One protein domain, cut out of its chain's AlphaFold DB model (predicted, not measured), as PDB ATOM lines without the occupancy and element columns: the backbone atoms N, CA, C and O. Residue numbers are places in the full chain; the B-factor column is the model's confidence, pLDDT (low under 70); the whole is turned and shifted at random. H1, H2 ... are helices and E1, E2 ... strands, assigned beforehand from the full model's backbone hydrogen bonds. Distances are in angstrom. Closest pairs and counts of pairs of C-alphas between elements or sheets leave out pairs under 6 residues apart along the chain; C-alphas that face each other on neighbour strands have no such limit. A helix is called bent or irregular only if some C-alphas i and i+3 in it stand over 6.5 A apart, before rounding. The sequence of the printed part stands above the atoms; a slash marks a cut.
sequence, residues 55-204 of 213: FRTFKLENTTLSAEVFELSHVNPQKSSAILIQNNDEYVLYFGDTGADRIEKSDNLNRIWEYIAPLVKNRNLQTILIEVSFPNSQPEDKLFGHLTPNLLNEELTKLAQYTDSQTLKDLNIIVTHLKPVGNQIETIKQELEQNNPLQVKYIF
ATOM      1  N   PHE A  55     133.598 157.472  93.760       97.94
ATOM      2  CA  PHE A  55     132.748 156.635  94.636       97.94
ATOM      3  C   PHE A  55     131.426 157.298  95.065       97.94
ATOM      4  O   PHE A  55     130.881 157.009  96.131       97.94
ATOM      5  N   ARG A  56     130.912 158.239  94.264       98.38
ATOM      6  CA  ARG A  56     129.637 158.909  94.532       98.38
ATOM      7  C   ARG A  56     128.686 158.745  93.360       98.38
ATOM      8  O   ARG A  56     128.973 159.200  92.253       98.38
ATOM      9  N   THR A  57     127.525 158.158  93.635       98.06
ATOM     10  CA  THR A  57     126.482 157.947  92.631       98.06
ATOM     11  C   THR A  57     125.890 159.275  92.157       98.06
ATOM     12  O   THR A  57     125.597 160.172  92.952       98.06
ATOM     13  N   PHE A  58     125.663 159.387  90.851       98.00
ATOM     14  CA  PHE A  58     124.940 160.481  90.208       98.00
ATOM     15  C   PHE A  58     124.000 159.943  89.122       98.00
ATOM     16  O   PHE A  58     124.115 158.797  88.688       98.00
ATOM     17  N   LYS A  59     123.031 160.758  88.694       97.38
ATOM     18  CA  LYS A  59     122.111 160.418  87.598       97.38
ATOM     19  C   LYS A  59     122.625 160.982  86.279       97.38
ATOM     20  O   LYS A  59     123.059 162.130  86.232       97.38
ATOM     21  N   LEU A  60     122.546 160.183  85.217       96.00
ATOM     22  CA  LEU A  60     122.872 160.624  83.865       96.00
ATOM     23  C   LEU A  60     121.657 161.339  83.265       96.00
ATOM     24  O   LEU A  60     120.623 160.721  82.996       96.00
ATOM     25  N   GLU A  61     121.783 162.652  83.065       93.50
ATOM     26  CA  GLU A  61     120.711 163.501  82.537       93.50
ATOM     27  C   GLU A  61     120.073 162.931  81.260       93.50
ATOM     28  O   GLU A  61     120.759 162.555  80.309       93.50
ATOM     29  N   ASN A  62     118.737 162.971  81.200       91.00
ATOM     30  CA  ASN A  62     117.922 162.471  80.084       91.00
ATOM     31  C   ASN A  62     117.988 160.947  79.858       91.00
ATOM     32  O   ASN A  62     117.667 160.482  78.764       91.00
ATOM     33  N   THR A  63     118.380 160.171  80.869       94.44
ATOM     34  CA  THR A  63     118.373 158.701  80.835       94.44
ATOM     35  C   THR A  63     117.810 158.135  82.143       94.44
ATOM     36  O   THR A  63     117.640 158.865  83.119       94.44
ATOM     37  N   THR A  64     117.536 156.831  82.187       95.94
ATOM     38  CA  THR A  64     117.200 156.113  83.432       95.94
ATOM     39  C   THR A  64     118.437 155.705  84.239       95.94
ATOM     40  O   THR A  64     118.306 155.185  85.347       95.94
ATOM     41  N   LEU A  65     119.634 155.942  83.699       97.88
ATOM     42  CA  LEU A  65     120.884 155.407  84.216       97.88
ATOM     43  C   LEU A  65     121.399 156.215  85.415       97.88
ATOM     44  O   LEU A  65     121.311 157.449  85.458       97.88
ATOM     45  N   SER A  66     121.995 155.512  86.376       98.44
ATOM     46  CA  SER A  66     122.926 156.101  87.347       98.44
ATOM     47  C   SER A  66     124.355 155.736  86.975       98.44
ATOM     48  O   SER A  66     124.587 154.777  86.239       98.44
ATOM     49  N   ALA A  67     125.315 156.487  87.495       98.50
ATOM     50  CA  ALA A  67     126.711 156.125  87.380       98.50
ATOM     51  C   ALA A  67     127.524 156.547  88.603       98.50
ATOM     52  O   ALA A  67     127.119 157.413  89.377       98.50
ATOM     53  N   GLU A  68     128.693 155.939  88.731       98.62
ATOM     54  CA  GLU A  68     129.775 156.306  89.637       98.62
ATOM     55  C   GLU A  68     131.068 156.372  88.841       98.62
ATOM     56  O   GLU A  68     131.220 155.662  87.850       98.62
ATOM     57  N   VAL A  69     132.003 157.220  89.261       98.62
ATOM     58  CA  VAL A  69     133.330 157.294  88.644       98.62
ATOM     59  C   VAL A  69     134.413 156.959  89.651       98.62
ATOM     60  O   VAL A  69     134.250 157.179  90.853       98.62
ATOM     61  N   PHE A  70     135.540 156.480  89.142       98.62
ATOM     62  CA  PHE A  70     136.729 156.168  89.925       98.62
ATOM     63  C   PHE A  70     137.954 156.792  89.273       98.62
ATOM     64  O   PHE A  70     137.979 157.010  88.061       98.62
ATOM     65  N   GLU A  71     138.962 157.086  90.085       98.25
ATOM     66  CA  GLU A  71     140.268 157.518  89.597       98.25
ATOM     67  C   GLU A  71     141.101 156.294  89.198       98.25
ATOM     68  O   GLU A  71     141.068 155.278  89.888       98.25
ATOM     69  N   LEU A  72     141.833 156.399  88.089       98.50
ATOM     70  CA  LEU A  72     142.766 155.381  87.602       98.50
ATOM     71  C   LEU A  72     144.171 155.968  87.459       98.50
ATOM     72  O   LEU A  72     144.330 157.183  87.288       98.50
ATOM     73  N   SER A  73     145.173 155.095  87.452       97.44
ATOM     74  CA  SER A  73     146.574 155.451  87.213       97.44
ATOM     75  C   SER A  73     146.928 155.286  85.738       97.44
ATOM     76  O   SER A  73     146.686 154.227  85.162       97.44
ATOM     77  N   HIS A  74     147.511 156.318  85.127       95.81
ATOM     78  CA  HIS A  74     147.931 156.294  83.722       95.81
ATOM     79  C   HIS A  74     149.236 157.077  83.543       95.81
ATOM     80  O   HIS A  74     149.231 158.152  82.962       95.81
ATOM     81  N   VAL A  75     150.346 156.543  84.072       92.62
ATOM     82  CA  VAL A  75     151.670 157.184  84.198       92.62
ATOM     83  C   VAL A  75     151.676 158.302  85.235       92.62
ATOM     84  O   VAL A  75     151.218 159.395  84.966       92.62
ATOM     85  N   ASN A  76     152.257 158.091  86.417       84.94
ATOM     86  CA  ASN A  76     152.371 159.147  87.437       84.94
ATOM     87  C   ASN A  76     153.068 160.427  86.892       84.94
ATOM     88  O   ASN A  76     154.197 160.323  86.403       84.94
ATOM     89  N   PRO A  77     152.481 161.641  87.036       89.94
ATOM     90  CA  PRO A  77     151.269 162.000  87.794       89.94
ATOM     91  C   PRO A  77     149.964 162.057  86.988       89.94
ATOM     92  O   PRO A  77     148.950 162.528  87.507       89.94
ATOM     93  N   GLN A  78     149.976 161.644  85.724       93.44
ATOM     94  CA  GLN A  78     148.783 161.528  84.901       93.44
ATOM     95  C   GLN A  78     147.824 160.453  85.439       93.44
ATOM     96  O   GLN A  78     148.192 159.455  86.064       93.44
ATOM     97  N   LYS A  79     146.539 160.731  85.231       96.19
ATOM     98  CA  LYS A  79     145.408 159.990  85.779       96.19
ATOM     99  C   LYS A  79     144.398 159.727  84.677       96.19
ATOM    100  O   LYS A  79     144.295 160.496  83.723       96.19
ATOM    101  N   SER A  80     143.599 158.694  84.878       98.00
ATOM    102  CA  SER A  80     142.479 158.332  84.015       98.00
ATOM    103  C   SER A  80     141.223 158.123  84.866       98.00
ATOM    104  O   SER A  80     141.167 158.518  86.038       98.00
ATOM    105  N   SER A  81     140.154 157.596  84.281       98.44
ATOM    106  CA  SER A  81     138.895 157.369  84.984       98.44
ATOM    107  C   SER A  81     138.225 156.078  84.543       98.44
ATOM    108  O   SER A  81     138.226 155.738  83.362       98.44
ATOM    109  N   ALA A  82     137.601 155.395  85.498       98.81
ATOM    110  CA  ALA A  82     136.616 154.357  85.228       98.81
ATOM    111  C   ALA A  82     135.214 154.887  85.536       98.81
ATOM    112  O   ALA A  82     135.054 155.803  86.346       98.81
ATOM    113  N   ILE A  83     134.202 154.300  84.903       98.81
ATOM    114  CA  ILE A  83     132.792 154.577  85.168       98.81
ATOM    115  C   ILE A  83     132.030 153.267  85.377       98.81
ATOM    116  O   ILE A  83     132.065 152.374  84.533       98.81
ATOM    117  N   LEU A  84     131.331 153.160  86.504       98.88
ATOM    118  CA  LEU A  84     130.354 152.110  86.772       98.88
ATOM    119  C   LEU A  84     128.976 152.658  86.420       98.88
ATOM    120  O   LEU A  84     128.503 153.589  87.065       98.88
ATOM    121  N   ILE A  85     128.344 152.103  85.394       98.62
ATOM    122  CA  ILE A  85     127.009 152.488  84.934       98.62
ATOM    123  C   ILE A  85     126.006 151.477  85.471       98.62
ATOM    124  O   ILE A  85     126.234 150.272  85.384       98.62
ATOM    125  N   GLN A  86     124.888 151.975  85.986       98.38
ATOM    126  CA  GLN A  86     123.798 151.187  86.544       98.38
ATOM    127  C   GLN A  86     122.508 151.414  85.751       98.38
ATOM    128  O   GLN A  86     122.096 152.559  85.529       98.38
ATOM    129  N   ASN A  87     121.823 150.320  85.427       97.12
ATOM    130  CA  ASN A  87     120.433 150.312  84.986       97.12
ATOM    131  C   ASN A  87     119.653 149.292  85.826       97.12
ATOM    132  O   ASN A  87     119.876 148.094  85.695       97.12
ATOM    133  N   ASN A  88     118.742 149.749  86.688       94.00
ATOM    134  CA  ASN A  88     118.116 148.900  87.714       94.00
ATOM    135  C   ASN A  88     119.187 148.194  88.575       94.00
ATOM    136  O   ASN A  88     120.040 148.875  89.139       94.00
ATOM    137  N   ASP A  89     119.170 146.863  88.652       95.62
ATOM    138  CA  ASP A  89     120.133 146.058  89.416       95.62
ATOM    139  C   ASP A  89     121.278 145.504  88.545       95.62
ATOM    140  O   ASP A  89     122.030 144.630  88.977       95.62
ATOM    141  N   GLU A  90     121.422 145.997  87.313       97.81
ATOM    142  CA  GLU A  90     122.463 145.578  86.374       97.81
ATOM    143  C   GLU A  90     123.528 146.659  86.223       97.81
ATOM    144  O   GLU A  90     123.229 147.854  86.103       97.81
ATOM    145  N   TYR A  91     124.784 146.219  86.201       98.69
ATOM    146  CA  TYR A  91     125.940 147.098  86.179       98.69
ATOM    147  C   TYR A  91     126.901 146.748  85.049       98.69
ATOM    148  O   TYR A  91     127.142 145.578  84.746       98.69
ATOM    149  N   VAL A  92     127.513 147.785  84.482       98.62
ATOM    150  CA  VAL A  92     128.630 147.686  83.540       98.62
ATOM    151  C   VAL A  92     129.741 148.610  84.015       98.62
ATOM    152  O   VAL A  92     129.495 149.785  84.287       98.62
ATOM    153  N   LEU A  93     130.964 148.094  84.099       98.88
ATOM    154  CA  LEU A  93     132.141 148.862  84.491       98.88
ATOM    155  C   LEU A  93     133.034 149.092  83.273       98.88
ATOM    156  O   LEU A  93     133.488 148.131  82.664       98.88
ATOM    157  N   TYR A  94     133.297 150.348  82.926       98.81
ATOM    158  CA  TYR A  94     134.192 150.722  81.832       98.81
ATOM    159  C   TYR A  94     135.424 151.427  82.394       98.81
ATOM    160  O   TYR A  94     135.301 152.490  83.002       98.81
ATOM    161  N   PHE A  95     136.606 150.877  82.141       98.88
ATOM    162  CA  PHE A  95     137.891 151.505  82.423       98.88
ATOM    163  C   PHE A  95     138.384 152.281  81.200       98.88
ATOM    164  O   PHE A  95     138.407 151.750  80.089       98.88
ATOM    165  N   GLY A  96     138.787 153.539  81.396       98.44
ATOM    166  CA  GLY A  96     139.697 154.193  80.457       98.44
ATOM    167  C   GLY A  96     141.089 153.554  80.499       98.44
ATOM    168  O   GLY A  96     141.300 152.551  81.182       98.44
ATOM    169  N   ASP A  97     142.047 154.159  79.802       98.19
ATOM    170  CA  ASP A  97     143.436 153.698  79.812       98.19
ATOM    171  C   ASP A  97     143.966 153.616  81.251       98.19
ATOM    172  O   ASP A  97     143.710 154.518  82.058       98.19
ATOM    173  N   THR A  98     144.666 152.534  81.589       98.38
ATOM    174  CA  THR A  98     145.139 152.288  82.956       98.38
ATOM    175  C   THR A  98     146.320 151.330  82.993       98.38
ATOM    176  O   THR A  98     146.377 150.357  82.245       98.38
ATOM    177  N   GLY A  99     147.245 151.574  83.919       97.81
ATOM    178  CA  GLY A  99     148.312 150.634  84.257       97.81
ATOM    179  C   GLY A  99     147.926 149.742  85.437       97.81
ATOM    180  O   GLY A  99     147.027 150.077  86.209       97.81
ATOM    181  N   ALA A 100     148.615 148.609  85.583       98.12
ATOM    182  CA  ALA A 100     148.466 147.735  86.747       98.12
ATOM    183  C   ALA A 100     149.030 148.409  88.004       98.12
ATOM    184  O   ALA A 100     150.089 149.041  87.951       98.12
ATOM    185  N   ASP A 101     148.385 148.204  89.153       97.19
ATOM    186  CA  ASP A 101     148.735 148.898  90.402       97.19
ATOM    187  C   ASP A 101     150.192 148.647  90.828       97.19
ATOM    188  O   ASP A 101     150.880 149.555  91.299       97.19
ATOM    189  N   ARG A 102     150.710 147.433  90.588       97.06
ATOM    190  CA  ARG A 102     152.113 147.077  90.862       97.06
ATOM    191  C   ARG A 102     153.098 147.916  90.040       97.06
ATOM    192  O   ARG A 102     154.156 148.278  90.552       97.06
ATOM    193  N   ILE A 103     152.766 148.197  88.780       97.25
ATOM    194  CA  ILE A 103     153.618 148.951  87.849       97.25
ATOM    195  C   ILE A 103     153.523 150.448  88.142       97.25
ATOM    196  O   ILE A 103     154.544 151.123  88.270       97.25
ATOM    197  N   GLU A 104     152.300 150.940  88.327       97.00
ATOM    198  CA  GLU A 104     152.009 152.351  88.594       97.00
ATOM    199  C   GLU A 104     152.341 152.770  90.036       97.00
ATOM    200  O   GLU A 104     152.407 153.963  90.334       97.00
ATOM    201  N   LYS A 105     152.604 151.798  90.922       96.06
ATOM    202  CA  LYS A 105     152.863 151.989  92.359       96.06
ATOM    203  C   LYS A 105     151.694 152.696  93.054       96.06
ATOM    204  O   LYS A 105     151.896 153.615  93.848       96.06
ATOM    205  N   SER A 106     150.483 152.246  92.738       96.06
ATOM    206  CA  SER A 106     149.210 152.740  93.273       96.06
ATOM    207  C   SER A 106     148.356 151.607  93.842       96.06
ATOM    208  O   SER A 106     148.757 150.446  93.823       96.06
ATOM    209  N   ASP A 107     147.176 151.956  94.352       97.44
ATOM    210  CA  ASP A 107     146.130 151.042  94.824       97.44
ATOM    211  C   ASP A 107     144.761 151.327  94.168       97.44
ATOM    212  O   ASP A 107     143.713 150.914  94.672       97.44
ATOM    213  N   ASN A 108     144.752 152.074  93.060       98.06
ATOM    214  CA  ASN A 108     143.535 152.574  92.425       98.06
ATOM    215  C   ASN A 108     142.668 151.433  91.883       98.06
ATOM    216  O   ASN A 108     141.458 151.427  92.122       98.06
ATOM    217  N   LEU A 109     143.266 150.452  91.198       98.62
ATOM    218  CA  LEU A 109     142.527 149.293  90.691       98.62
ATOM    219  C   LEU A 109     142.055 148.404  91.841       98.62
ATOM    220  O   LEU A 109     140.883 148.038  91.885       98.62
ATOM    221  N   ASN A 110     142.917 148.136  92.823       98.62
ATOM    222  CA  ASN A 110     142.583 147.308  93.977       98.62
ATOM    223  C   ASN A 110     141.378 147.848  94.765       98.62
ATOM    224  O   ASN A 110     140.488 147.086  95.140       98.62
ATOM    225  N   ARG A 111     141.303 149.169  94.960       98.75
ATOM    226  CA  ARG A 111     140.151 149.826  95.599       98.75
ATOM    227  C   ARG A 111     138.862 149.655  94.798       98.75
ATOM    228  O   ARG A 111     137.798 149.503  95.393       98.75
ATOM    229  N   ILE A 112     138.938 149.673  93.467       98.81
ATOM    230  CA  ILE A 112     137.782 149.392  92.605       98.81
ATOM    231  C   ILE A 112     137.388 147.917  92.726       98.81
ATOM    232  O   ILE A 112     136.203 147.631  92.887       98.81
ATOM    233  N   TRP A 113     138.351 146.990  92.713       98.75
ATOM    234  CA  TRP A 113     138.096 145.555  92.867       98.75
ATOM    235  C   TRP A 113     137.379 145.220  94.170       98.75
ATOM    236  O   TRP A 113     136.360 144.531  94.139       98.75
ATOM    237  N   GLU A 114     137.848 145.760  95.294       98.75
ATOM    238  CA  GLU A 114     137.178 145.610  96.587       98.75
ATOM    239  C   GLU A 114     135.751 146.174  96.547       98.75
ATOM    240  O   GLU A 114     134.803 145.520  96.989       98.75
ATOM    241  N   TYR A 115     135.581 147.361  95.954       98.75
ATOM    242  CA  TYR A 115     134.295 148.050  95.870       98.75
ATOM    243  C   TYR A 115     133.252 147.284  95.045       98.75
ATOM    244  O   TYR A 115     132.089 147.197  95.441       98.75
ATOM    245  N   ILE A 116     133.649 146.702  93.908       98.62
ATOM    246  CA  ILE A 116     132.726 146.005  92.999       98.62
ATOM    247  C   ILE A 116     132.541 144.520  93.322       98.62
ATOM    248  O   ILE A 116     131.643 143.887  92.764       98.62
ATOM    249  N   ALA A 117     133.335 143.949  94.232       98.62
ATOM    250  CA  ALA A 117     133.257 142.533  94.584       98.62
ATOM    251  C   ALA A 117     131.841 142.057  94.981       98.62
ATOM    252  O   ALA A 117     131.437 140.987  94.517       98.62
ATOM    253  N   PRO A 118     131.030 142.811  95.758       98.44
ATOM    254  CA  PRO A 118     129.647 142.422  96.034       98.44
ATOM    255  C   PRO A 118     128.778 142.315  94.771       98.44
ATOM    256  O   PRO A 118     127.951 141.411  94.675       98.44
ATOM    257  N   LEU A 119     128.990 143.184  93.775       98.50
ATOM    258  CA  LEU A 119     128.240 143.163  92.513       98.50
ATOM    259  C   LEU A 119     128.575 141.924  91.682       98.50
ATOM    260  O   LEU A 119     127.696 141.360  91.031       98.50
ATOM    261  N   VAL A 120     129.834 141.488  91.721       98.38
ATOM    262  CA  VAL A 120     130.294 140.260  91.060       98.38
ATOM    263  C   VAL A 120     129.703 139.029  91.753       98.38
ATOM    264  O   VAL A 120     129.086 138.199  91.089       98.38
ATOM    265  N   LYS A 121     129.782 138.953  93.092       97.94
ATOM    266  CA  LYS A 121     129.187 137.858  93.893       97.94
ATOM    267  C   LYS A 121     127.697 137.681  93.632       97.94
ATOM    268  O   LYS A 121     127.220 136.560  93.476       97.94
ATOM    269  N   ASN A 122     126.972 138.790  93.556       97.38
ATOM    270  CA  ASN A 122     125.528 138.785  93.355       97.38
ATOM    271  C   ASN A 122     125.118 138.654  91.879       97.38
ATOM    272  O   ASN A 122     123.926 138.651  91.582       97.38
ATOM    273  N   ARG A 123     126.083 138.548  90.949       96.75
ATOM    274  CA  ARG A 123     125.861 138.528  89.490       96.75
ATOM    275  C   ARG A 123     125.138 139.773  88.954       96.75
ATOM    276  O   ARG A 123     124.505 139.719  87.904       96.75
ATOM    277  N   ASN A 124     125.254 140.898  89.657       98.06
ATOM    278  CA  ASN A 124     124.742 142.196  89.221       98.06
ATOM    279  C   ASN A 124     125.685 142.871  88.211       98.06
ATOM    280  O   ASN A 124     125.218 143.571  87.310       98.06
ATOM    281  N   LEU A 125     127.002 142.653  88.325       98.50
ATOM    282  CA  LEU A 125     127.977 143.146  87.348       98.50
ATOM    283  C   LEU A 125     127.987 142.251  86.105       98.50
ATOM    284  O   LEU A 125     128.506 141.139  86.140       98.50
ATOM    285  N   GLN A 126     127.434 142.756  85.003       98.12
ATOM    286  CA  GLN A 126     127.283 141.993  83.761       98.12
ATOM    287  C   GLN A 126     128.566 141.961  82.934       98.12
ATOM    288  O   GLN A 126     128.825 141.002  82.201       98.12
ATOM    289  N   THR A 127     129.343 143.045  82.962       98.56
ATOM    290  CA  THR A 127     130.497 143.224  82.074       98.56
ATOM    291  C   THR A 127     131.513 144.197  82.655       98.56
ATOM    292  O   THR A 127     131.147 145.246  83.192       98.56
ATOM    293  N   ILE A 128     132.791 143.870  82.465       98.88
ATOM    294  CA  ILE A 128     133.912 144.796  82.620       98.88
ATOM    295  C   ILE A 128     134.489 145.079  81.231       98.88
ATOM    296  O   ILE A 128     134.795 144.155  80.481       98.88
ATOM    297  N   LEU A 129     134.642 146.353  80.882       98.81
ATOM    298  CA  LEU A 129     135.407 146.800  79.725       98.81
ATOM    299  C   LEU A 129     136.733 147.356  80.227       98.81
ATOM    300  O   LEU A 129     136.727 148.284  81.033       98.81
ATOM    301  N   ILE A 130     137.848 146.788  79.782       98.81
ATOM    302  CA  ILE A 130     139.181 147.186  80.240       98.81
ATOM    303  C   ILE A 130     140.202 147.032  79.120       98.81
ATOM    304  O   ILE A 130     140.079 146.164  78.252       98.81
ATOM    305  N   GLU A 131     141.191 147.919  79.107       98.38
ATOM    306  CA  GLU A 131     142.204 147.925  78.068       98.38
ATOM    307  C   GLU A 131     143.196 146.762  78.170       98.38
ATOM    308  O   GLU A 131     143.531 146.304  79.258       98.38
ATOM    309  N   VAL A 132     143.710 146.328  77.019       98.44
ATOM    310  CA  VAL A 132     144.966 145.573  76.930       98.44
ATOM    311  C   VAL A 132     145.708 146.079  75.703       98.44
ATOM    312  O   VAL A 132     145.450 145.653  74.581       98.44
ATOM    313  N   SER A 133     146.594 147.048  75.891       97.88
ATOM    314  CA  SER A 133     147.191 147.758  74.757       97.88
ATOM    315  C   SER A 133     148.407 147.062  74.138       97.88
ATOM    316  O   SER A 133     148.747 147.375  72.996       97.88
ATOM    317  N   PHE A 134     149.084 146.170  74.873       98.19
ATOM    318  CA  PHE A 134     150.364 145.580  74.463       98.19
ATOM    319  C   PHE A 134     150.407 144.057  74.655       98.19
ATOM    320  O   PHE A 134     149.817 143.557  75.608       98.19
ATOM    321  N   PRO A 135     151.131 143.305  73.802       98.38
ATOM    322  CA  PRO A 135     151.384 141.884  74.040       98.38
ATOM    323  C   PRO A 135     152.322 141.684  75.239       98.38
ATOM    324  O   PRO A 135     153.066 142.590  75.620       98.38
ATOM    325  N   ASN A 136     152.363 140.470  75.787       98.62
ATOM    326  CA  ASN A 136     153.229 140.116  76.919       98.62
ATOM    327  C   ASN A 136     154.731 140.278  76.628       98.62
ATOM    328  O   ASN A 136     155.531 140.358  77.557       98.62
ATOM    329  N   SER A 137     155.129 140.318  75.354       97.50
ATOM    330  CA  SER A 137     156.514 140.569  74.941       97.50
ATOM    331  C   SER A 137     156.959 142.025  75.118       97.50
ATOM    332  O   SER A 137     158.161 142.297  75.073       97.50
ATOM    333  N   GLN A 138     156.025 142.962  75.327       97.81
ATOM    334  CA  GLN A 138     156.345 144.356  75.616       97.81
ATOM    335  C   GLN A 138     156.987 144.469  77.013       97.81
ATOM    336  O   GLN A 138     156.378 144.045  77.997       97.81
ATOM    337  N   PRO A 139     158.183 145.073  77.137       97.69
ATOM    338  CA  PRO A 139     158.813 145.300  78.437       97.69
ATOM    339  C   PRO A 139     157.949 146.167  79.365       97.69
ATOM    340  O   PRO A 139     157.404 147.182  78.925       97.69
ATOM    341  N   GLU A 140     157.866 145.800  80.651       96.75
ATOM    342  CA  GLU A 140     157.024 146.501  81.638       96.75
ATOM    343  C   GLU A 140     157.391 147.992  81.791       96.75
ATOM    344  O   GLU A 140     156.515 148.835  81.977       96.75
ATOM    345  N   ASP A 141     158.669 148.352  81.625       95.38
ATOM    346  CA  ASP A 141     159.169 149.736  81.675       95.38
ATOM    347  C   ASP A 141     158.786 150.583  80.447       95.38
ATOM    348  O   ASP A 141     159.027 151.790  80.413       95.38
ATOM    349  N   LYS A 142     158.167 149.966  79.435       96.31
ATOM    350  CA  LYS A 142     157.717 150.600  78.189       96.31
ATOM    351  C   LYS A 142     156.219 150.426  77.962       96.31
ATOM    352  O   LYS A 142     155.769 150.431  76.814       96.31
ATOM    353  N   LEU A 143     155.452 150.250  79.036       96.62
ATOM    354  CA  LEU A 143     153.996 150.158  78.969       96.62
ATOM    355  C   LEU A 143     153.313 151.518  78.998       96.62
ATOM    356  O   LEU A 143     152.219 151.623  78.471       96.62
ATOM    357  N   PHE A 144     153.945 152.556  79.553       96.19
ATOM    358  CA  PHE A 144     153.382 153.913  79.599       96.19
ATOM    359  C   PHE A 144     151.934 153.939  80.127       96.19
ATOM    360  O   PHE A 144     151.060 154.536  79.502       96.19
ATOM    361  N   GLY A 145     151.687 153.275  81.262       96.75
ATOM    362  CA  GLY A 145     150.370 153.261  81.897       96.75
ATOM    363  C   GLY A 145     149.356 152.347  81.218       96.75
ATOM    364  O   GLY A 145     148.182 152.669  81.224       96.75
ATOM    365  N   HIS A 146     149.780 151.238  80.615       98.12
ATOM    366  CA  HIS A 146     148.883 150.320  79.909       98.12
ATOM    367  C   HIS A 146     149.068 148.864  80.350       98.12
ATOM    368  O   HIS A 146     150.085 148.507  80.950       98.12
ATOM    369  N   LEU A 147     148.103 148.007  80.009       98.69
ATOM    370  CA  LEU A 147     148.112 146.590  80.379       98.69
ATOM    371  C   LEU A 147     148.643 145.678  79.264       98.69
ATOM    372  O   LEU A 147     148.507 145.950  78.067       98.69
ATOM    373  N   THR A 148     149.199 144.547  79.700       98.81
ATOM    374  CA  THR A 148     149.420 143.329  78.905       98.81
ATOM    375  C   THR A 148     148.441 142.236  79.350       98.81
ATOM    376  O   THR A 148     147.852 142.361  80.429       98.81
ATOM    377  N   PRO A 149     148.268 141.136  78.591       98.81
ATOM    378  CA  PRO A 149     147.441 140.008  79.022       98.81
ATOM    379  C   PRO A 149     147.796 139.462  80.413       98.81
ATOM    380  O   PRO A 149     146.910 139.205  81.225       98.81
ATOM    381  N   ASN A 150     149.087 139.336  80.730       98.69
ATOM    382  CA  ASN A 150     149.534 138.869  82.043       98.69
ATOM    383  C   ASN A 150     149.174 139.850  83.161       98.69
ATOM    384  O   ASN A 150     148.771 139.415  84.238       98.69
ATOM    385  N   LEU A 151     149.278 141.158  82.910       98.75
ATOM    386  CA  LEU A 151     148.884 142.171  83.887       98.75
ATOM    387  C   LEU A 151     147.366 142.209  84.085       98.75
ATOM    388  O   LEU A 151     146.914 142.332  85.219       98.75
ATOM    389  N   LEU A 152     146.568 142.025  83.027       98.75
ATOM    390  CA  LEU A 152     145.120 141.881  83.181       98.75
ATOM    391  C   LEU A 152     144.774 140.659  84.047       98.75
ATOM    392  O   LEU A 152     143.966 140.768  84.965       98.75
ATOM    393  N   ASN A 153     145.413 139.511  83.808       98.31
ATOM    394  CA  ASN A 153     145.231 138.325  84.647       98.31
ATOM    395  C   ASN A 153     145.652 138.564  86.106       98.31
ATOM    396  O   ASN A 153     144.983 138.073  87.017       98.31
ATOM    397  N   GLU A 154     146.733 139.316  86.343       98.19
ATOM    398  CA  GLU A 154     147.161 139.733  87.686       98.19
ATOM    399  C   GLU A 154     146.047 140.533  88.386       98.19
ATOM    400  O   GLU A 154     145.665 140.207  89.510       98.19
ATOM    401  N   GLU A 155     145.477 141.532  87.709       98.62
ATOM    402  CA  GLU A 155     144.410 142.382  88.250       98.62
ATOM    403  C   GLU A 155     143.099 141.614  88.484       98.62
ATOM    404  O   GLU A 155     142.496 141.719  89.553       98.62
ATOM    405  N   LEU A 156     142.689 140.750  87.553       98.44
ATOM    406  CA  LEU A 156     141.513 139.894  87.745       98.44
ATOM    407  C   LEU A 156     141.722 138.872  88.874       98.44
ATOM    408  O   LEU A 156     140.774 138.523  89.579       98.44
ATOM    409  N   THR A 157     142.959 138.425  89.105       98.06
ATOM    410  CA  THR A 157     143.288 137.566  90.253       98.06
ATOM    411  C   THR A 157     143.137 138.323  91.574       98.06
ATOM    412  O   THR A 157     142.675 137.733  92.548       98.06
ATOM    413  N   LYS A 158     143.448 139.626  91.621       98.25
ATOM    414  CA  LYS A 158     143.169 140.474  92.797       98.25
ATOM    415  C   LYS A 158     141.665 140.608  93.034       98.25
ATOM    416  O   LYS A 158     141.218 140.419  94.160       98.25
ATOM    417  N   LEU A 159     140.861 140.815  91.987       98.56
ATOM    418  CA  LEU A 159     139.398 140.776  92.113       98.56
ATOM    419  C   LEU A 159     138.905 139.431  92.677       98.56
ATOM    420  O   LEU A 159     138.084 139.411  93.596       98.56
ATOM    421  N   ALA A 160     139.469 138.313  92.210       98.06
ATOM    422  CA  ALA A 160     139.147 136.985  92.727       98.06
ATOM    423  C   ALA A 160     139.501 136.793  94.216       98.06
ATOM    424  O   ALA A 160     138.908 135.932  94.858       98.06
ATOM    425  N   GLN A 161     140.400 137.588  94.807       97.50
ATOM    426  CA  GLN A 161     140.660 137.545  96.256       97.50
ATOM    427  C   GLN A 161     139.491 138.112  97.074       97.50
ATOM    428  O   GLN A 161     139.272 137.686  98.208       97.50
ATOM    429  N   TYR A 162     138.708 139.030  96.499       98.38
ATOM    430  CA  TYR A 162     137.531 139.613  97.145       98.38
ATOM    431  C   TYR A 162     136.246 138.818  96.890       98.38
ATOM    432  O   TYR A 162     135.287 138.955  97.658       98.38
ATOM    433  N   THR A 163     136.207 137.983  95.844       94.94
ATOM    434  CA  THR A 163     135.035 137.173  95.469       94.94
ATOM    435  C   THR A 163     135.178 135.677  95.707       94.94
ATOM    436  O   THR A 163     134.287 135.113  96.324       94.94
ATOM    437  N   ASP A 164     136.313 135.098  95.313       89.75
ATOM    438  CA  ASP A 164     136.600 133.735  94.836       89.75
ATOM    439  C   ASP A 164     136.693 133.624  93.297       89.75
ATOM    440  O   ASP A 164     136.003 134.331  92.557       89.75
ATOM    441  N   SER A 165     137.586 132.749  92.811       91.56
ATOM    442  CA  SER A 165     137.865 132.565  91.376       91.56
ATOM    443  C   SER A 165     136.692 131.967  90.604       91.56
ATOM    444  O   SER A 165     136.547 132.221  89.411       91.56
ATOM    445  N   GLN A 166     135.852 131.167  91.264       93.88
ATOM    446  CA  GLN A 166     134.730 130.493  90.617       93.88
ATOM    447  C   GLN A 166     133.611 131.479  90.265       93.88
ATOM    448  O   GLN A 166     132.903 131.272  89.281       93.88
ATOM    449  N   THR A 167     133.480 132.562  91.031       95.00
ATOM    450  CA  THR A 167     132.524 133.646  90.780       95.00
ATOM    451  C   THR A 167     132.868 134.432  89.510       95.00
ATOM    452  O   THR A 167     131.965 134.934  88.847       95.00
ATOM    453  N   LEU A 168     134.151 134.514  89.133       97.44
ATOM    454  CA  LEU A 168     134.581 135.212  87.912       97.44
ATOM    455  C   LEU A 168     134.372 134.380  86.644       97.44
ATOM    456  O   LEU A 168     134.401 134.936  85.545       97.44
ATOM    457  N   LYS A 169     134.154 133.069  86.774       97.94
ATOM    458  CA  LYS A 169     133.897 132.213  85.621       97.94
ATOM    459  C   LYS A 169     132.704 132.748  84.825       97.94
ATOM    460  O   LYS A 169     131.663 133.074  85.394       97.94
ATOM    461  N   ASP A 170     132.866 132.806  83.508       97.06
ATOM    462  CA  ASP A 170     131.886 133.317  82.544       97.06
ATOM    463  C   ASP A 170     131.576 134.829  82.653       97.06
ATOM    464  O   ASP A 170     130.749 135.330  81.888       97.06
ATOM    465  N   LEU A 171     132.254 135.589  83.530       98.25
ATOM    466  CA  LEU A 171     132.145 137.052  83.557       98.25
ATOM    467  C   LEU A 171     132.623 137.629  82.220       98.25
ATOM    468  O   LEU A 171     133.713 137.299  81.746       98.25
ATOM    469  N   ASN A 172     131.823 138.505  81.608       98.56
ATOM    470  CA  ASN A 172     132.192 139.131  80.343       98.56
ATOM    471  C   ASN A 172     133.295 140.175  80.566       98.56
ATOM    472  O   ASN A 172     133.095 141.149  81.297       98.56
ATOM    473  N   ILE A 173     134.420 140.003  79.873       98.69
ATOM    474  CA  ILE A 173     135.511 140.977  79.806       98.69
ATOM    475  C   ILE A 173     135.635 141.457  78.360       98.69
ATOM    476  O   ILE A 173     136.097 140.719  77.488       98.69
ATOM    477  N   ILE A 174     135.213 142.692  78.086       98.75
ATOM    478  CA  ILE A 174     135.416 143.317  76.776       98.75
ATOM    479  C   ILE A 174     136.788 143.975  76.768       98.75
ATOM    480  O   ILE A 174     137.042 144.916  77.519       98.75
ATOM    481  N   VAL A 175     137.657 143.502  75.883       98.56
ATOM    482  CA  VAL A 175     139.027 144.004  75.773       98.56
ATOM    483  C   VAL A 175     139.042 145.227  74.864       98.56
ATOM    484  O   VAL A 175     138.779 145.125  73.664       98.56
ATOM    485  N   THR A 176     139.321 146.396  75.431       98.12
ATOM    486  CA  THR A 176     139.313 147.679  74.717       98.12
ATOM    487  C   THR A 176     140.724 148.171  74.386       98.12
ATOM    488  O   THR A 176     141.720 147.593  74.811       98.12
ATOM    489  N   HIS A 177     140.811 149.257  73.610       96.00
ATOM    490  CA  HIS A 177     142.048 150.020  73.380       96.00
ATOM    491  C   HIS A 177     143.240 149.209  72.806       96.00
ATOM    492  O   HIS A 177     144.407 149.531  73.016       96.00
ATOM    493  N   LEU A 178     142.947 148.171  72.016       94.44
ATOM    494  CA  LEU A 178     143.945 147.397  71.271       94.44
ATOM    495  C   LEU A 178     144.651 148.295  70.236       94.44
ATOM    496  O   LEU A 178     144.001 148.860  69.351       94.44
ATOM    497  N   LYS A 179     145.982 148.422  70.315       90.88
ATOM    498  CA  LYS A 179     146.762 149.280  69.405       90.88
ATOM    499  C   LYS A 179     147.006 148.567  68.060       90.88
ATOM    500  O   LYS A 179     147.573 147.474  68.054       90.88
ATOM    501  N   PRO A 180     146.632 149.161  66.906       88.69
ATOM    502  CA  PRO A 180     146.740 148.510  65.596       88.69
ATOM    503  C   PRO A 180     148.169 148.589  65.038       88.69
ATOM    504  O   PRO A 180     148.441 149.301  64.072       88.69
ATOM    505  N   VAL A 181     149.104 147.874  65.666       90.31
ATOM    506  CA  VAL A 181     150.517 147.830  65.265       90.31
ATOM    507  C   VAL A 181     150.896 146.406  64.870       90.31
ATOM    508  O   VAL A 181     150.960 145.516  65.715       90.31
ATOM    509  N   GLY A 182     151.188 146.189  63.585       92.31
ATOM    510  CA  GLY A 182     151.569 144.869  63.073       92.31
ATOM    511  C   GLY A 182     150.520 143.802  63.400       92.31
ATOM    512  O   GLY A 182     149.338 144.012  63.154       92.31
ATOM    513  N   ASN A 183     150.963 142.682  63.972       94.62
ATOM    514  CA  ASN A 183     150.128 141.559  64.416       94.62
ATOM    515  C   ASN A 183     149.819 141.583  65.928       94.62
ATOM    516  O   ASN A 183     149.463 140.554  66.501       94.62
ATOM    517  N   GLN A 184     150.034 142.711  66.616       96.25
ATOM    518  CA  GLN A 184     149.905 142.760  68.078       96.25
ATOM    519  C   GLN A 184     148.483 142.460  68.551       96.25
ATOM    520  O   GLN A 184     148.321 141.818  69.582       96.25
ATOM    521  N   ILE A 185     147.466 142.872  67.793       97.19
ATOM    522  CA  ILE A 185     146.063 142.608  68.131       97.19
ATOM    523  C   ILE A 185     145.801 141.101  68.179       97.19
ATOM    524  O   ILE A 185     145.231 140.606  69.148       97.19
ATOM    525  N   GLU A 186     146.228 140.365  67.155       97.88
ATOM    526  CA  GLU A 186     146.080 138.912  67.089       97.88
ATOM    527  C   GLU A 186     146.876 138.225  68.202       97.88
ATOM    528  O   GLU A 186     146.347 137.328  68.856       97.88
ATOM    529  N   THR A 187     148.103 138.683  68.465       98.50
ATOM    530  CA  THR A 187     148.941 138.163  69.554       98.50
ATOM    531  C   THR A 187     148.276 138.355  70.918       98.50
ATOM    532  O   THR A 187     148.173 137.399  71.678       98.50
ATOM    533  N   ILE A 188     147.758 139.551  71.217       98.69
ATOM    534  CA  ILE A 188     147.073 139.850  72.486       98.69
ATOM    535  C   ILE A 188     145.852 138.943  72.670       98.69
ATOM    536  O   ILE A 188     145.668 138.373  73.744       98.69
ATOM    537  N   LYS A 189     145.032 138.775  71.622       98.50
ATOM    538  CA  LYS A 189     143.867 137.874  71.653       98.50
ATOM    539  C   LYS A 189     144.282 136.443  71.988       98.50
ATOM    540  O   LYS A 189     143.719 135.848  72.901       98.50
ATOM    541  N   GLN A 190     145.298 135.929  71.294       98.56
ATOM    542  CA  GLN A 190     145.821 134.581  71.522       98.56
ATOM    543  C   GLN A 190     146.375 134.411  72.938       98.56
ATOM    544  O   GLN A 190     146.072 133.418  73.590       98.56
ATOM    545  N   GLU A 191     147.157 135.369  73.435       98.75
ATOM    546  CA  GLU A 191     147.740 135.327  74.780       98.75
ATOM    547  C   GLU A 191     146.665 135.324  75.877       98.75
ATOM    548  O   GLU A 191     146.777 134.564  76.840       98.75
ATOM    549  N   LEU A 192     145.606 136.126  75.717       98.69
ATOM    550  CA  LEU A 192     144.461 136.145  76.633       98.69
ATOM    551  C   LEU A 192     143.697 134.819  76.619       98.69
ATOM    552  O   LEU A 192     143.370 134.284  77.674       98.69
ATOM    553  N   GLU A 193     143.416 134.272  75.436       98.25
ATOM    554  CA  GLU A 193     142.670 133.017  75.298       98.25
ATOM    555  C   GLU A 193     143.469 131.801  75.791       98.25
ATOM    556  O   GLU A 193     142.901 130.903  76.414       98.25
ATOM    557  N   GLN A 194     144.785 131.770  75.554       98.25
ATOM    558  CA  GLN A 194     145.664 130.672  75.972       98.25
ATOM    559  C   GLN A 194     145.956 130.681  77.477       98.25
ATOM    560  O   GLN A 194     146.150 129.617  78.065       98.25
ATOM    561  N   ASN A 195     145.977 131.858  78.107       97.88
ATOM    562  CA  ASN A 195     146.190 132.018  79.542       97.88
ATOM    563  C   ASN A 195     144.968 132.677  80.193       97.88
ATOM    564  O   ASN A 195     144.994 133.853  80.542       97.88
ATOM    565  N   ASN A 196     143.896 131.904  80.376       98.12
ATOM    566  CA  ASN A 196     142.659 132.346  81.027       98.12
ATOM    567  C   ASN A 196     142.348 131.498  82.278       98.12
ATOM    568  O   ASN A 196     141.411 130.691  82.271       98.12
ATOM    569  N   PRO A 197     143.130 131.632  83.365       97.25
ATOM    570  CA  PRO A 197     142.998 130.770  84.541       97.25
ATOM    571  C   PRO A 197     141.653 130.935  85.264       97.25
ATOM    572  O   PRO A 197     141.178 130.003  85.910       97.25
ATOM    573  N   LEU A 198     141.026 132.108  85.136       98.00
ATOM    574  CA  LEU A 198     139.749 132.448  85.769       98.00
ATOM    575  C   LEU A 198     138.534 132.070  84.910       98.00
ATOM    576  O   LEU A 198     137.404 132.239  85.357       98.00
ATOM    577  N   GLN A 199     138.753 131.539  83.699       98.12
ATOM    578  CA  GLN A 199     137.694 131.162  82.757       98.12
ATOM    579  C   GLN A 199     136.686 132.302  82.517       98.12
ATOM    580  O   GLN A 199     135.482 132.068  82.406       98.12
ATOM    581  N   VAL A 200     137.171 133.548  82.450       98.62
ATOM    582  CA  VAL A 200     136.336 134.694  82.061       98.62
ATOM    583  C   VAL A 200     135.986 134.599  80.577       98.62
ATOM    584  O   VAL A 200     136.688 133.953  79.797       98.62
ATOM    585  N   LYS A 201     134.920 135.270  80.149       98.25
ATOM    586  CA  LYS A 201     134.540 135.318  78.739       98.25
ATOM    587  C   LYS A 201     135.103 136.576  78.089       98.25
ATOM    588  O   LYS A 201     134.514 137.653  78.192       98.25
ATOM    589  N   TYR A 202     136.227 136.431  77.393       98.50
ATOM    590  CA  TYR A 202     136.780 137.519  76.594       98.50
ATOM    591  C   TYR A 202     135.892 137.832  75.386       98.50
ATOM    592  O   TYR A 202     135.428 136.941  74.674       98.50
ATOM    593  N   ILE A 203     135.655 139.121  75.162       98.31
ATOM    594  CA  ILE A 203     134.927 139.659  74.017       98.31
ATOM    595  C   ILE A 203     135.818 140.712  73.363       98.31
ATOM    596  O   ILE A 203     136.263 141.659  74.011       98.31
ATOM    597  N   PHE A 204     136.049 140.576  72.061       97.50
ATOM    598  CA  PHE A 204     136.848 141.523  71.289       97.50
ATOM    599  C   PHE A 204     135.919 142.395  70.437       97.50
ATOM    600  O   PHE A 204     135.316 141.883  69.493       97.50
TER     601      PHE A 204
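AT A GLANCE: This is residues 55 to 204 of the 213 residues of an uncharacterized protein of Myroides sp. LoEW2-1 (UniProt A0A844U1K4). One strongly twisted sheet of six strands makes a wall, with H2 lying along its strands and H3 packed on H2 at a steep angle; H3 reaches with its first residues to H4, which sits by the edge strand E6. One half of the sheet is the antiparallel strands E1, E2 and E3, of which E1 and E2 are the longest of the sheet, and the other half is E4, E5 and E6, each parallel to the strand before it in the sheet, while the small helix H1 comes just before H2 and makes a corner with it. The printed part has 150 residues, with four named helices and six named strands in the order E1, E2, E3, H1, H2, E4, H3, E5, H4, E6. The sheet is mixed, in the order E1, E2, E3, E4, E5, E6, and the class is mixed, helices and strands. The whole is compact, with a radius of gyration of the C-alphas of 15.0 A, and its outline is rounded, with spans of 41, 35 and 28 A.

HOW THE PARTS SIT: E1, residues 66 to 73, E2, residues 79 to 87, and E3, residues 90 to 95, form a meander, each strand the antiparallel neighbour of the one before. The hairpin E1 and E2 has N 68 and O 84 at 2.9 A, and the hairpin E2 and E3 has N 85 and O 92 at 2.8 A. E4, residues 125 to 131, is parallel to E3 at 9 degrees, with N 95 and O 129 at 2.8 A. E5, residues 172 to 176, is parallel to E4, with N 174 and O 128 at 2.8 A, and E6, residues 201 to 203, is parallel to E5, with N 203 and O 173 at 2.9 A. E1 and E6 are the edge strands, and they are apart. Residues 58 to 59 also pair, antiparallel, with residues 66 to 67 of E1. H2, residues 108 to 121, is on the sheet at a height over the sheet of 9.3 A. It lies over E3 and only just over E2, on which 3 of its C-alphas fall, and it runs along the strands, at 20 degrees to E3 on the local plane. H3, residues 149 to 163, touches H2 at a steep tilt of 55 degrees, the same way; the closest C-alphas, of Trp 113 and Leu 159, are 5.0 A apart. H3 only grazes the sheet, with residues 149 to 152. H4, residues 184 to 194, touches residues 149 to 150 of H3 alone; the closest C-alphas, of Pro 149 and Leu 192, are 5.4 A apart. H2 and H4 are on one face of the sheet, an arrangement of two layers, and these two helices are apart. H1, residues 101 to 104, only just touches H2, with 3 pairs of C-alphas within 8 A, and only at the corner; the closest C-alphas, of Asp 101 and Leu 109, are 6.2 A apart. H1 only grazes the sheet. Three strand-helix-strand units, parallel neighbour strands with helices between them, have right-handed crossovers: E3, H1 and H2, E4; E4, H3, E5; and E5, H4, E6. Every O i to N i+4 pair is within hydrogen-bond range in H4, against 8 of 10 in H2 and 10 of 11 in H3; H1 is too short for such a pair.

IN THESE COORDINATES: E1 begins at C-alpha 66, (122.926, 156.101, 87.347), and measures 23.7 A; E2 measures 26.8 A, E4 17.6 A and E3 17.0 A. H3 measures 20.8 A, H2 20.6 A and H4 15.0 A. H2 begins at C-alpha 108, (143.535, 152.574, 92.425), and is irregular, with the C-alphas of residues 115 and 118 at 7.3 A from each other. E6 ends at C-alpha 203, (134.927, 139.659, 74.017).

THE WHOLE: The two C-alphas farthest apart, those of Asn 62 and Ser 137, are 44.7 A apart. The printed part has no cut. The link from E4 to H3, residues 132 to 148, is long. The mean pLDDT of the printed part is 97.3, and no printed residue is under 70.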